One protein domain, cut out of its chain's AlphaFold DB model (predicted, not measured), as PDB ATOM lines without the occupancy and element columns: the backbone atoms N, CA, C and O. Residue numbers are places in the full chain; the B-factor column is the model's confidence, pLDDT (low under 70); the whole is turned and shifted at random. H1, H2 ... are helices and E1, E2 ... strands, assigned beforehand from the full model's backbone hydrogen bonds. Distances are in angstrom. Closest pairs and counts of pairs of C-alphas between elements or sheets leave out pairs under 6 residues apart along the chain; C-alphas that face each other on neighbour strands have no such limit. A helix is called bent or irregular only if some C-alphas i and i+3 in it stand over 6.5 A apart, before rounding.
ATOM      1  N   ILE A 651     173.397 193.484 170.112       94.56
ATOM      2  CA  ILE A 651     172.603 193.416 168.880       94.56
ATOM      3  C   ILE A 651     173.492 193.651 167.659       94.56
ATOM      4  O   ILE A 651     174.412 194.469 167.684       94.56
ATOM      5  N   TYR A 652     173.216 192.963 166.553       93.88
ATOM      6  CA  TYR A 652     174.011 193.112 165.334       93.88
ATOM      7  C   TYR A 652     173.205 192.869 164.055       93.88
ATOM      8  O   TYR A 652     172.136 192.249 164.056       93.88
ATOM      9  N   ASN A 653     173.716 193.405 162.949       91.06
ATOM     10  CA  ASN A 653     173.260 193.118 161.588       91.06
ATOM     11  C   ASN A 653     174.445 192.592 160.752       91.06
ATOM     12  O   ASN A 653     175.383 192.036 161.311       91.06
ATOM     13  N   LYS A 654     174.415 192.713 159.418       87.81
ATOM     14  CA  LYS A 654     175.513 192.227 158.560       87.81
ATOM     15  C   LYS A 654     176.801 193.057 158.635       87.81
ATOM     16  O   LYS A 654     177.834 192.548 158.227       87.81
ATOM     17  N   LYS A 655     176.735 194.320 159.070       91.25
ATOM     18  CA  LYS A 655     177.869 195.262 159.027       91.25
ATOM     19  C   LYS A 655     178.263 195.825 160.386       91.25
ATOM     20  O   LYS A 655     179.426 196.147 160.578       91.25
ATOM     21  N   GLY A 656     177.323 195.972 161.315       93.06
ATOM     22  CA  GLY A 656     177.576 196.593 162.611       93.06
ATOM     23  C   GLY A 656     177.138 195.731 163.785       93.06
ATOM     24  O   GLY A 656     176.166 194.975 163.689       93.06
ATOM     25  N   MET A 657     177.834 195.914 164.904       95.50
ATOM     26  CA  MET A 657     177.445 195.439 166.230       95.50
ATOM     27  C   MET A 657     177.279 196.626 167.178       95.50
ATOM     28  O   MET A 657     177.957 197.648 167.039       95.50
ATOM     29  N   LEU A 658     176.370 196.487 168.135       94.62
ATOM     30  CA  LEU A 658     176.099 197.458 169.184       94.62
ATOM     31  C   LEU A 658     175.856 196.706 170.492       94.62
ATOM     32  O   LEU A 658     175.009 195.819 170.557       94.62
ATOM     33  N   ASP A 659     176.579 197.116 171.521       94.25
ATOM     34  CA  ASP A 659     176.443 196.634 172.881       94.25
ATOM     35  C   ASP A 659     176.226 197.832 173.816       94.25
ATOM     36  O   ASP A 659     176.973 198.819 173.787       94.25
ATOM     37  N   ALA A 660     175.146 197.782 174.593       92.31
ATOM     38  CA  ALA A 660     174.775 198.819 175.542       92.31
ATOM     39  C   ALA A 660     174.217 198.187 176.819       92.31
ATOM     40  O   ALA A 660     173.376 197.293 176.782       92.31
ATOM     41  N   HIS A 661     174.631 198.705 177.968       91.38
ATOM     42  CA  HIS A 661     174.227 198.185 179.266       91.38
ATOM     43  C   HIS A 661     173.331 199.159 180.026       91.38
ATOM     44  O   HIS A 661     173.422 200.381 179.886       91.38
ATOM     45  N   ASN A 662     172.497 198.591 180.896       93.62
ATOM     46  CA  ASN A 662     171.781 199.337 181.920       93.62
ATOM     47  C   ASN A 662     172.771 200.071 182.832       93.62
ATOM     48  O   ASN A 662     173.863 199.573 183.117       93.62
ATOM     49  N   PHE A 663     172.379 201.238 183.334       93.62
ATOM     50  CA  PHE A 663     173.246 202.025 184.204       93.62
ATOM     51  C   PHE A 663     172.463 202.870 185.205       93.62
ATOM     52  O   PHE A 663     171.276 203.144 185.043       93.62
ATOM     53  N   HIS A 664     173.161 203.274 186.263       93.94
ATOM     54  CA  HIS A 664     172.644 204.140 187.318       93.94
ATOM     55  C   HIS A 664     173.234 205.539 187.194       93.94
ATOM     56  O   HIS A 664     174.421 205.684 186.891       93.94
ATOM     57  N   ILE A 665     172.404 206.546 187.458       93.00
ATOM     58  CA  ILE A 665     172.812 207.942 187.573       93.00
ATOM     59  C   ILE A 665     172.191 208.580 188.819       93.00
ATOM     60  O   ILE A 665     170.982 208.475 189.038       93.00
ATOM     61  N   PRO A 666     172.979 209.300 189.636       91.38
ATOM     62  CA  PRO A 666     172.425 210.130 190.696       91.38
ATOM     63  C   PRO A 666     171.466 211.181 190.128       91.38
ATOM     64  O   PRO A 666     171.724 211.757 189.069       91.38
ATOM     65  N   LEU A 667     170.396 211.503 190.863       91.19
ATOM     66  CA  LEU A 667     169.424 212.521 190.440       91.19
ATOM     67  C   LEU A 667     170.086 213.893 190.200       91.19
ATOM     68  O   LEU A 667     169.665 214.647 189.330       91.19
ATOM     69  N   THR A 668     171.166 214.209 190.922       90.88
ATOM     70  CA  THR A 668     171.952 215.444 190.744       90.88
ATOM     71  C   THR A 668     172.753 215.492 189.441       90.88
ATOM     72  O   THR A 668     173.203 216.566 189.045       90.88
ATOM     73  N   ASP A 669     172.942 214.349 188.780       92.12
ATOM     74  CA  ASP A 669     173.804 214.194 187.608       92.12
ATOM     75  C   ASP A 669     173.023 213.951 186.310       92.12
ATOM     76  O   ASP A 669     173.632 213.848 185.246       92.12
ATOM     77  N   VAL A 670     171.687 213.940 186.347       92.19
ATOM     78  CA  VAL A 670     170.843 213.699 185.160       92.19
ATOM     79  C   VAL A 670     171.132 214.664 184.010       92.19
ATOM     80  O   VAL A 670     171.148 214.263 182.849       92.19
ATOM     81  N   THR A 671     171.480 215.918 184.312       90.38
ATOM     82  CA  THR A 671     171.833 216.926 183.300       90.38
ATOM     83  C   THR A 671     173.197 216.681 182.648       90.38
ATOM     84  O   THR A 671     173.515 217.307 181.639       90.38
ATOM     85  N   LYS A 672     174.036 215.808 183.221       89.56
ATOM     86  CA  LYS A 672     175.358 215.438 182.684       89.56
ATOM     87  C   LYS A 672     175.284 214.263 181.705       89.56
ATOM     88  O   LYS A 672     176.269 213.998 181.014       89.56
ATOM     89  N   VAL A 673     174.151 213.564 181.625       90.38
ATOM     90  CA  VAL A 673     173.928 212.473 180.666       90.38
ATOM     91  C   VAL A 673     173.573 213.077 179.315       90.38
ATOM     92  O   VAL A 673     172.411 213.297 179.001       90.38
ATOM     93  N   THR A 674     174.585 213.426 178.527       89.75
ATOM     94  CA  THR A 674     174.430 213.959 177.163       89.75
ATOM     95  C   THR A 674     174.744 212.884 176.122       89.75
ATOM     96  O   THR A 674     175.384 211.886 176.448       89.75
ATOM     97  N   ASP A 675     174.354 213.091 174.859       88.31
ATOM     98  CA  ASP A 675     174.716 212.187 173.752       88.31
ATOM     99  C   ASP A 675     176.245 211.986 173.668       88.31
ATOM    100  O   ASP A 675     176.724 210.854 173.636       88.31
ATOM    101  N   ALA A 676     177.024 213.068 173.794       86.88
ATOM    102  CA  ALA A 676     178.485 212.999 173.831       86.88
ATOM    103  C   ALA A 676     179.013 212.179 175.021       86.88
ATOM    104  O   ALA A 676     179.969 211.418 174.874       86.88
ATOM    105  N   ALA A 677     178.390 212.303 176.197       87.81
ATOM    106  CA  ALA A 677     178.795 211.542 177.375       87.81
ATOM    107  C   ALA A 677     178.442 210.050 177.257       87.81
ATOM    108  O   ALA A 677     179.224 209.211 177.697       87.81
ATOM    109  N   LEU A 678     177.315 209.711 176.624       88.56
ATOM    110  CA  LEU A 678     176.923 208.327 176.338       88.56
ATOM    111  C   LEU A 678     177.847 207.662 175.310       88.56
ATOM    112  O   LEU A 678     178.138 206.478 175.436       88.56
ATOM    113  N   ARG A 679     178.340 208.424 174.326       86.62
ATOM    114  CA  ARG A 679     179.328 207.957 173.334       86.62
ATOM    115  C   ARG A 679     180.753 207.883 173.874       86.62
ATOM    116  O   ARG A 679     181.607 207.247 173.263       86.62
ATOM    117  N   SER A 680     181.038 208.551 174.990       78.12
ATOM    118  CA  SER A 680     182.337 208.443 175.649       78.12
ATOM    119  C   SER A 680     182.443 207.094 176.368       78.12
ATOM    120  O   SER A 680     181.527 206.698 177.086       78.12
ATOM    121  N   LYS A 681     183.570 206.391 176.201       63.16
ATOM    122  CA  LYS A 681     183.780 205.032 176.742       63.16
ATOM    123  C   LYS A 681     183.643 204.906 178.271       63.16
ATOM    124  O   LYS A 681     183.641 203.787 178.765       63.16
ATOM    125  N   SER A 682     183.577 205.999 179.037       54.03
ATOM    126  CA  SER A 682     183.904 205.938 180.463       54.03
ATOM    127  C   SER A 682     182.744 205.951 181.464       54.03
ATOM    128  O   SER A 682     182.980 205.482 182.570       54.03
ATOM    129  N   ASN A 683     181.528 206.452 181.176       61.47
ATOM    130  CA  ASN A 683     180.706 206.927 182.316       61.47
ATOM    131  C   ASN A 683     179.268 206.413 182.487       61.47
ATOM    132  O   ASN A 683     178.776 206.489 183.609       61.47
ATOM    133  N   TYR A 684     178.582 205.892 181.467       81.38
ATOM    134  CA  TYR A 684     177.156 205.552 181.620       81.38
ATOM    135  C   TYR A 684     176.820 204.163 181.081       81.38
ATOM    136  O   TYR A 684     176.987 203.178 181.792       81.38
ATOM    137  N   ALA A 685     176.405 204.063 179.818       81.56
ATOM    138  CA  ALA A 685     175.848 202.837 179.245       81.56
ATOM    139  C   ALA A 685     176.888 201.784 178.820       81.56
ATOM    140  O   ALA A 685     176.518 200.824 178.156       81.56
ATOM    141  N   LYS A 686     178.183 201.985 179.125       85.75
ATOM    142  CA  LYS A 686     179.299 201.189 178.567       85.75
ATOM    143  C   LYS A 686     179.132 200.941 177.057       85.75
ATOM    144  O   LYS A 686     179.364 199.846 176.571       85.75
ATOM    145  N   LEU A 687     178.675 201.967 176.342       90.06
ATOM    146  CA  LEU A 687     178.266 201.860 174.951       90.06
ATOM    147  C   LEU A 687     179.476 201.503 174.081       90.06
ATOM    148  O   LEU A 687     180.451 202.260 174.042       90.06
ATOM    149  N   VAL A 688     179.397 200.388 173.360       92.25
ATOM    150  CA  VAL A 688     180.389 199.980 172.361       92.25
ATOM    151  C   VAL A 688     179.658 199.673 171.061       92.25
ATOM    152  O   VAL A 688     178.653 198.975 171.049       92.25
ATOM    153  N   ALA A 689     180.146 200.208 169.948       93.06
ATOM    154  CA  ALA A 689     179.626 199.870 168.631       93.06
ATOM    155  C   ALA A 689     180.762 199.840 167.620       93.06
ATOM    156  O   ALA A 689     181.615 200.735 167.633       93.06
ATOM    157  N   TRP A 690     180.775 198.829 166.760       94.38
ATOM    158  CA  TRP A 690     181.873 198.607 165.828       94.38
ATOM    159  C   TRP A 690     181.421 197.949 164.526       94.38
ATOM    160  O   TRP A 690     180.390 197.274 164.476       94.38
ATOM    161  N   ASP A 691     182.199 198.181 163.474       93.06
ATOM    162  CA  ASP A 691     182.078 197.483 162.200       93.06
ATOM    163  C   ASP A 691     182.573 196.034 162.347       93.06
ATOM    164  O   ASP A 691     183.650 195.778 162.887       93.06
ATOM    165  N   ILE A 692     181.773 195.089 161.869       91.00
ATOM    166  CA  ILE A 692     181.995 193.638 161.931       91.00
ATOM    167  C   ILE A 692     183.269 193.214 161.185       91.00
ATOM    168  O   ILE A 692     183.998 192.342 161.663       91.00
ATOM    169  N   GLU A 693     183.536 193.826 160.031       88.06
ATOM    170  CA  GLU A 693     184.644 193.489 159.137       88.06
ATOM    171  C   GLU A 693     185.889 194.324 159.446       88.06
ATOM    172  O   GLU A 693     186.991 193.786 159.556       88.06
ATOM    173  N   THR A 694     185.738 195.643 159.602       87.69
ATOM    174  CA  THR A 694     186.886 196.543 159.788       87.69
ATOM    175  C   THR A 694     187.265 196.730 161.246       87.69
ATOM    176  O   THR A 694     188.393 197.132 161.512       87.69
ATOM    177  N   GLY A 695     186.372 196.433 162.195       88.94
ATOM    178  CA  GLY A 695     186.563 196.675 163.626       88.94
ATOM    179  C   GLY A 695     186.538 198.151 164.032       88.94
ATOM    180  O   GLY A 695     186.817 198.469 165.192       88.94
ATOM    181  N   ASP A 696     186.235 199.059 163.103       89.81
ATOM    182  CA  ASP A 696     186.215 200.493 163.373       89.81
ATOM    183  C   ASP A 696     185.075 200.861 164.316       89.81
ATOM    184  O   ASP A 696     183.960 200.355 164.214       89.81
ATOM    185  N   SER A 697     185.344 201.791 165.232       90.38
ATOM    186  CA  SER A 697     184.327 202.298 166.152       90.38
ATOM    187  C   SER A 697     183.247 203.074 165.395       90.38
ATOM    188  O   SER A 697     183.520 204.115 164.798       90.38
ATOM    189  N   LEU A 698     181.992 202.648 165.526       91.75
ATOM    190  CA  LEU A 698     180.834 203.325 164.929       91.75
ATOM    191  C   LEU A 698     180.332 204.504 165.777       91.75
ATOM    192  O   LEU A 698     179.501 205.291 165.328       91.75
ATOM    193  N   LEU A 699     180.840 204.667 167.005       89.19
ATOM    194  CA  LEU A 699     180.423 205.742 167.917       89.19
ATOM    195  C   LEU A 699     180.850 207.137 167.451       89.19
ATOM    196  O   LEU A 699     180.200 208.119 167.813       89.19
ATOM    197  N   SER A 700     181.924 207.219 166.659       83.12
ATOM    198  CA  SER A 700     182.453 208.458 166.081       83.12
ATOM    199  C   SER A 700     181.756 208.877 164.789       83.12
ATOM    200  O   SER A 700     181.972 209.997 164.326       83.12
ATOM    201  N   LEU A 701     180.940 208.000 164.196       85.69
ATOM    202  CA  LEU A 701     180.177 208.331 162.999       85.69
ATOM    203  C   LEU A 701     178.981 209.237 163.347       85.69
ATOM    204  O   LEU A 701     178.453 209.169 164.464       85.69
ATOM    205  N   PRO A 702     178.515 210.072 162.398       82.50
ATOM    206  CA  PRO A 702     177.279 210.832 162.563       82.50
ATOM    207  C   PRO A 702     176.099 209.917 162.927       82.50
ATOM    208  O   PRO A 702     175.988 208.806 162.417       82.50
ATOM    209  N   SER A 703     175.162 210.382 163.762       75.38
ATOM    210  CA  SER A 703     174.083 209.541 164.321       75.38
ATOM    211  C   SER A 703     173.211 208.825 163.277       75.38
ATOM    212  O   SER A 703     172.696 207.744 163.543       75.38
ATOM    213  N   LYS A 704     173.067 209.401 162.076       75.06
ATOM    214  CA  LYS A 704     172.311 208.803 160.959       75.06
ATOM    215  C   LYS A 704     173.056 207.682 160.228       75.06
ATOM    216  O   LYS A 704     172.439 206.968 159.450       75.06
ATOM    217  N   GLU A 705     174.357 207.561 160.458       80.31
ATOM    218  CA  GLU A 705     175.255 206.626 159.775       80.31
ATOM    219  C   GLU A 705     175.902 205.632 160.754       80.31
ATOM    220  O   GLU A 705     176.512 204.671 160.315       80.31
ATOM    221  N   GLY A 706     175.765 205.829 162.069       87.19
ATOM    222  CA  GLY A 706     176.309 204.950 163.107       87.19
ATOM    223  C   GLY A 706     175.254 204.578 164.144       87.19
ATOM    224  O   GLY A 706     174.360 203.779 163.875       87.19
ATOM    225  N   ILE A 707     175.365 205.169 165.339       91.88
ATOM    226  CA  ILE A 707     174.424 204.959 166.450       91.88
ATOM    227  C   ILE A 707     173.552 206.195 166.661       91.88
ATOM    228  O   ILE A 707     174.075 207.289 166.883       91.88
ATOM    229  N   GLU A 708     172.234 206.025 166.668       92.94
ATOM    230  CA  GLU A 708     171.253 207.047 167.032       92.94
ATOM    231  C   GLU A 708     170.733 206.815 168.456       92.94
ATOM    232  O   GLU A 708     170.321 205.713 168.806       92.94
ATOM    233  N   ILE A 709     170.750 207.865 169.280       93.56
ATOM    234  CA  ILE A 709     170.210 207.849 170.645       93.56
ATOM    235  C   ILE A 709     168.856 208.553 170.618       93.56
ATOM    236  O   ILE A 709     168.773 209.684 170.130       93.56
ATOM    237  N   ASN A 710     167.808 207.920 171.154       96.06
ATOM    238  CA  ASN A 710     166.475 208.518 171.211       96.06
ATOM    239  C   ASN A 710     166.489 209.801 172.065       96.06
ATOM    240  O   ASN A 710     166.599 209.765 173.293       96.06
ATOM    241  N   GLN A 711     166.370 210.952 171.398       94.50
ATOM    242  CA  GLN A 711     166.492 212.260 172.043       94.50
ATOM    243  C   GLN A 711     165.299 212.601 172.941       94.50
ATOM    244  O   GLN A 711     165.470 213.347 173.902       94.50
ATOM    245  N   GLU A 712     164.105 212.063 172.674       95.31
ATOM    246  CA  GLU A 712     162.930 212.296 173.522       95.31
ATOM    247  C   GLU A 712     163.091 211.603 174.878       95.31
ATOM    248  O   GLU A 712     162.861 212.214 175.922       95.31
ATOM    249  N   GLN A 713     163.569 210.356 174.868       96.88
ATOM    250  CA  GLN A 713     163.892 209.596 176.076       96.88
ATOM    251  C   GLN A 713     165.067 210.210 176.845       96.88
ATOM    252  O   GLN A 713     164.982 210.394 178.059       96.88
ATOM    253  N   LEU A 714     166.139 210.599 176.144       94.81
ATOM    254  CA  LEU A 714     167.280 211.274 176.764       94.81
ATOM    255  C   LEU A 714     166.861 212.587 177.434       94.81
ATOM    256  O   LEU A 714     167.248 212.854 178.570       94.81
ATOM    257  N   LYS A 715     166.024 213.384 176.763       94.88
ATOM    258  CA  LYS A 715     165.471 214.620 177.319       94.88
ATOM    259  C   LYS A 715     164.602 214.346 178.548       94.88
ATOM    260  O   LYS A 715     164.736 215.048 179.544       94.88
ATOM    261  N   ALA A 716     163.758 213.312 178.515       95.25
ATOM    262  CA  ALA A 716     162.942 212.921 179.665       95.25
ATOM    263  C   ALA A 716     163.803 212.555 180.890       95.25
ATOM    264  O   ALA A 716     163.469 212.945 182.009       95.25
ATOM    265  N   ILE A 717     164.935 211.876 180.675       95.00
ATOM    266  CA  ILE A 717     165.920 211.584 181.723       95.00
ATOM    267  C   ILE A 717     166.572 212.876 182.232       95.00
ATOM    268  O   ILE A 717     166.634 213.092 183.436       95.00
ATOM    269  N   GLN A 718     167.025 213.762 181.343       94.56
ATOM    270  CA  GLN A 718     167.703 215.013 181.715       94.56
ATOM    271  C   GLN A 718     166.804 216.002 182.472       94.56
ATOM    272  O   GLN A 718     167.295 216.778 183.291       94.56
ATOM    273  N   GLU A 719     165.502 216.010 182.179       94.44
ATOM    274  CA  GLU A 719     164.527 216.939 182.760       94.44
ATOM    275  C   GLU A 719     163.812 216.377 184.001       94.44
ATOM    276  O   GLU A 719     163.063 217.110 184.660       94.44
ATOM    277  N   THR A 720     164.026 215.100 184.348       94.12
ATOM    278  CA  THR A 720     163.359 214.500 185.507       94.12
ATOM    279  C   THR A 720     163.815 215.133 186.820       94.12
ATOM    280  O   THR A 720     164.989 215.413 187.055       94.12
ATOM    281  N   LYS A 721     162.847 215.343 187.714       92.50
ATOM    282  CA  LYS A 721     163.060 215.796 189.100       92.50
ATOM    283  C   LYS A 721     162.688 214.726 190.121       92.50
ATOM    284  O   LYS A 721     162.638 215.012 191.313       92.50
ATOM    285  N   LYS A 722     162.328 213.537 189.644       89.44
ATOM    286  CA  LYS A 722     161.881 212.417 190.464       89.44
ATOM    287  C   LYS A 722     162.778 211.224 190.201       89.44
ATOM    288  O   LYS A 722     163.195 211.003 189.062       89.44
ATOM    289  N   GLU A 723     163.027 210.480 191.265       89.50
ATOM    290  CA  GLU A 723     163.668 209.178 191.184       89.50
ATOM    291  C   GLU A 723     162.778 208.194 190.418       89.50
ATOM    292  O   GLU A 723     161.546 208.313 190.438       89.50
ATOM    293  N   GLY A 724     163.394 207.249 189.715       90.06
ATOM    294  CA  GLY A 724     162.666 206.250 188.946       90.06
ATOM    295  C   GLY A 724     163.500 205.579 187.864       90.06
ATOM    296  O   GLY A 724     164.705 205.797 187.739       90.06
ATOM    297  N   ILE A 725     162.828 204.753 187.065       93.75
ATOM    298  CA  ILE A 725     163.435 203.985 185.977       93.75
ATOM    299  C   ILE A 725     162.945 204.539 184.649       93.75
ATOM    300  O   ILE A 725     161.744 204.692 184.434       93.75
ATOM    301  N   PHE A 726     163.890 204.809 183.758       94.94
ATOM    302  CA  PHE A 726     163.636 205.346 182.431       94.94
ATOM    303  C   PHE A 726     164.199 204.404 181.374       94.94
ATOM    304  O   PHE A 726     165.209 203.739 181.596       94.94
ATOM    305  N   ASP A 727     163.556 204.374 180.215       95.62
ATOM    306  CA  ASP A 727     164.055 203.646 179.053       95.62
ATOM    307  C   ASP A 727     164.911 204.572 178.197       95.62
ATOM    308  O   ASP A 727     164.529 205.716 177.951       95.62
ATOM    309  N   LEU A 728     166.045 204.063 177.717       95.56
ATOM    310  CA  LEU A 728     166.871 204.733 176.723       95.56
ATOM    311  C   LEU A 728     167.187 203.771 175.578       95.56
ATOM    312  O   LEU A 728     167.846 202.750 175.763       95.56
ATOM    313  N   THR A 729     166.704 204.111 174.390       96.19
ATOM    314  CA  THR A 729     166.836 203.315 173.174       96.19
ATOM    315  C   THR A 729     167.994 203.824 172.320       96.19
ATOM    316  O   THR A 729     168.061 205.005 171.962       96.19
ATOM    317  N   PHE A 730     168.872 202.895 171.954       94.81
ATOM    318  CA  PHE A 730     169.945 203.055 170.982       94.81
ATOM    319  C   PHE A 730     169.560 202.331 169.691       94.81
ATOM    320  O   PHE A 730     169.141 201.174 169.728       94.81
ATOM    321  N   THR A 731     169.710 202.998 168.549       94.44
ATOM    322  CA  THR A 731     169.485 202.414 167.222       94.44
ATOM    323  C   THR A 731     170.811 202.311 166.478       94.44
ATOM    324  O   THR A 731     171.476 203.319 166.246       94.44
ATOM    325  N   LEU A 732     171.194 201.099 166.082       94.69
ATOM    326  CA  LEU A 732     172.276 200.837 165.139       94.69
ATOM    327  C   LEU A 732     171.753 201.075 163.716       94.69
ATOM    328  O   LEU A 732     171.018 200.243 163.197       94.69
ATOM    329  N   ASN A 733     172.139 202.192 163.097       91.75
ATOM    330  CA  ASN A 733     171.749 202.600 161.738       91.75
ATOM    331  C   ASN A 733     172.792 202.221 160.664       91.75
ATOM    332  O   ASN A 733     172.665 202.610 159.505       91.75
ATOM    333  N   TYR A 734     173.833 201.473 161.036       90.25
ATOM    334  CA  TYR A 734     174.919 201.078 160.143       90.25
ATOM    335  C   TYR A 734     174.657 199.696 159.530       90.25
ATOM    336  O   TYR A 734     174.700 198.693 160.238       90.25
ATOM    337  N   GLY A 735     174.368 199.634 158.227       87.12
ATOM    338  CA  GLY A 735     174.013 198.400 157.514       87.12
ATOM    339  C   GLY A 735     172.660 198.480 156.810       87.12
ATOM    340  O   GLY A 735     172.068 199.550 156.705       87.12
ATOM    341  N   ASP A 736     172.185 197.342 156.302       82.38
ATOM    342  CA  ASP A 736     170.971 197.300 155.472       82.38
ATOM    343  C   ASP A 736     169.676 197.369 156.309       82.38
ATOM    344  O   ASP A 736     168.628 197.757 155.798       82.38
ATOM    345  N   GLU A 737     169.744 197.016 157.600       89.12
ATOM    346  CA  GLU A 737     168.599 196.995 158.517       89.12
ATOM    347  C   GLU A 737     168.962 197.589 159.887       89.12
ATOM    348  O   GLU A 737     169.882 197.078 160.545       89.12
ATOM    349  N   PRO A 738     168.226 198.615 160.359       91.50
ATOM    350  CA  PRO A 738     168.409 199.144 161.701       91.50
ATOM    351  C   PRO A 738     168.060 198.122 162.786       91.50
ATOM    352  O   PRO A 738     167.066 197.398 162.685       91.50
ATOM    353  N   LYS A 739     168.851 198.090 163.861       95.00
ATOM    354  CA  LYS A 739     168.570 197.292 165.067       95.00
ATOM    355  C   LYS A 739     168.459 198.210 166.276       95.00
ATOM    356  O   LYS A 739     169.176 199.200 166.356       95.00
ATOM    357  N   GLN A 740     167.563 197.890 167.203       94.50
ATOM    358  CA  GLN A 740     167.314 198.702 168.392       94.50
ATOM    359  C   GLN A 740     167.588 197.911 169.662       94.50
ATOM    360  O   GLN A 740     167.206 196.747 169.763       94.50
ATOM    361  N   GLN A 741     168.201 198.577 170.633       93.81
ATOM    362  CA  GLN A 741     168.402 198.077 171.983       93.81
ATOM    363  C   GLN A 741     167.933 199.136 172.972       93.81
ATOM    364  O   GLN A 741     168.351 200.291 172.902       93.81
ATOM    365  N   THR A 742     167.067 198.741 173.897       94.62
ATOM    366  CA  THR A 742     166.588 199.613 174.971       94.62
ATOM    367  C   THR A 742     167.218 199.173 176.278       94.62
ATOM    368  O   THR A 742     167.050 198.024 176.679       94.62
ATOM    369  N   VAL A 743     167.913 200.092 176.945       93.94
ATOM    370  CA  VAL A 743     168.482 199.872 178.279       93.94
ATOM    371  C   VAL A 743     167.670 200.616 179.333       93.94
ATOM    372  O   VAL A 743     167.023 201.629 179.047       93.94
ATOM    373  N   LYS A 744     167.732 200.127 180.568       95.06
ATOM    374  CA  LYS A 744     167.159 200.774 181.748       95.06
ATOM    375  C   LYS A 744     168.159 201.759 182.352       95.06
ATOM    376  O   LYS A 744     169.310 201.413 182.625       95.06
ATOM    377  N   VAL A 745     167.691 202.980 182.592       94.75
ATOM    378  CA  VAL A 745     168.414 204.049 183.281       94.75
ATOM    379  C   VAL A 745     167.781 204.256 184.650       94.75
ATOM    380  O   VAL A 745     166.638 204.701 184.758       94.75
ATOM    381  N   TYR A 746     168.528 203.919 185.695       95.12
ATOM    382  CA  TYR A 746     168.103 204.062 187.084       95.12
ATOM    383  C   TYR A 746     168.502 205.444 187.596       95.12
ATOM    384  O   TYR A 746     169.692 205.725 187.739       95.12
ATOM    385  N   VAL A 747     167.520 206.311 187.834       93.94
ATOM    386  CA  VAL A 747     167.732 207.709 188.211       93.94
ATOM    387  C   VAL A 747     167.433 207.914 189.690       93.94
ATOM    388  O   VAL A 747     166.299 207.716 190.120       93.94
ATOM    389  N   GLY A 748     168.418 208.397 190.450       90.25
ATOM    390  CA  GLY A 748     168.301 208.580 191.902       90.25
ATOM    391  C   GLY A 748     168.578 207.297 192.687       90.25
ATOM    392  O   GLY A 748     169.239 206.396 192.170       90.25
ATOM    393  N   GLY A 749     168.117 207.238 193.936       87.88
ATOM    394  CA  GLY A 749     168.331 206.091 194.819       87.88
ATOM    395  C   GLY A 749     169.795 205.886 195.234       87.88
ATOM    396  O   GLY A 749     170.717 206.555 194.751       87.88
TER     397      GLY A 749
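What this domain is: This is residues 651 to 749 of the 1077 residues of an uncharacterized protein of Enterococcus moraviensis ATCC BAA-383 (UniProt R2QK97). A long hairpin, E5 and E6, runs along most of an elongated body, and the short strands E2 and E4 widen it at opposite ends into a four-stranded sheet, curled like part of a barrel. The small sheet E1 E3 is partly face to face with it toward the E4 end, while H3 packs on E5 and touches H1 toward the E2 end. The printed part has 99 residues, in the order E1 E2 H1 H2 E3 E4 H3 E5 E6, and its class is mixed, helices and strands. The larger sheet is mixed, in the order E2 E6 E5 E4; the smaller is antiparallel. The whole is compact, with a radius of gyration of the C-alphas of 13.5 A and spans of 42 by 22 by 19 A.

How they stand to each other: The inner strands E5, residues 724 to 732, and E6, residues 739 to 747, form an antiparallel hairpin at 156 degrees, with N 730 and O 741 at 2.8 A. E2, residues 663 to 665, is an edge strand parallel to E6 at 39 degrees, with N 665 and O 746 at 2.8 A. E4, residues 707 to 709, is the other edge strand, antiparallel to E5 at 152 degrees, with N 708 and O 731 at 2.8 A. This strongly twisted sheet makes a sandwich, two sheets face to face, with E1, residues 656 to 659, and E3, residues 688 to 691; the facing parts are 10.5 A apart centre to centre. E1 and E3 are antiparallel at 168 degrees, with N 659 and O 688 at 2.8 A. The closest C-alphas of E1 and E5, Leu 658 and Leu 732, are 6.5 A apart. H3, residues 711 to 719, is on the larger sheet at a height of 8.8 A; its closest C-alphas to E5 are Gln 713 and Leu 728, 5.7 A apart. H1, residues 667 to 672, only grazes that sheet and touches H3 at a steep tilt of 46 degrees, opposite ways; their closest C-alphas are Thr 671 and Gln 718, 4.8 A. H2, residues 675 to 679, only just on the sheet with 5 pairs of C-alphas within 10 A, only grazes it. Every O i to N i+4 pair is within hydrogen-bond range in H2 and H3; in H1 it is 0 of 2, beside 1 of 3 O i to N i+3 pairs. H1 is irregular: C-alphas 668 and 671 are 7.6 A apart.

Where its parts are: E1 begins at C-alpha 656, (177.576, 196.593, 162.611). From first to last C-alpha, E5 measures 26.2 A, E6 25.4 A and H3 11.9 A. E6 ends at C-alpha 747, (167.732, 207.709, 188.211).

The domain as a whole: The two farthest C-alphas, Glu 693 and Lys 721, are 43.1 A apart. The printed part has no cut. The link E3 to E4, residues 692 to 706, is long. Mean pLDDT of the printed part is 90.0, with residues 681 to 683 under 70.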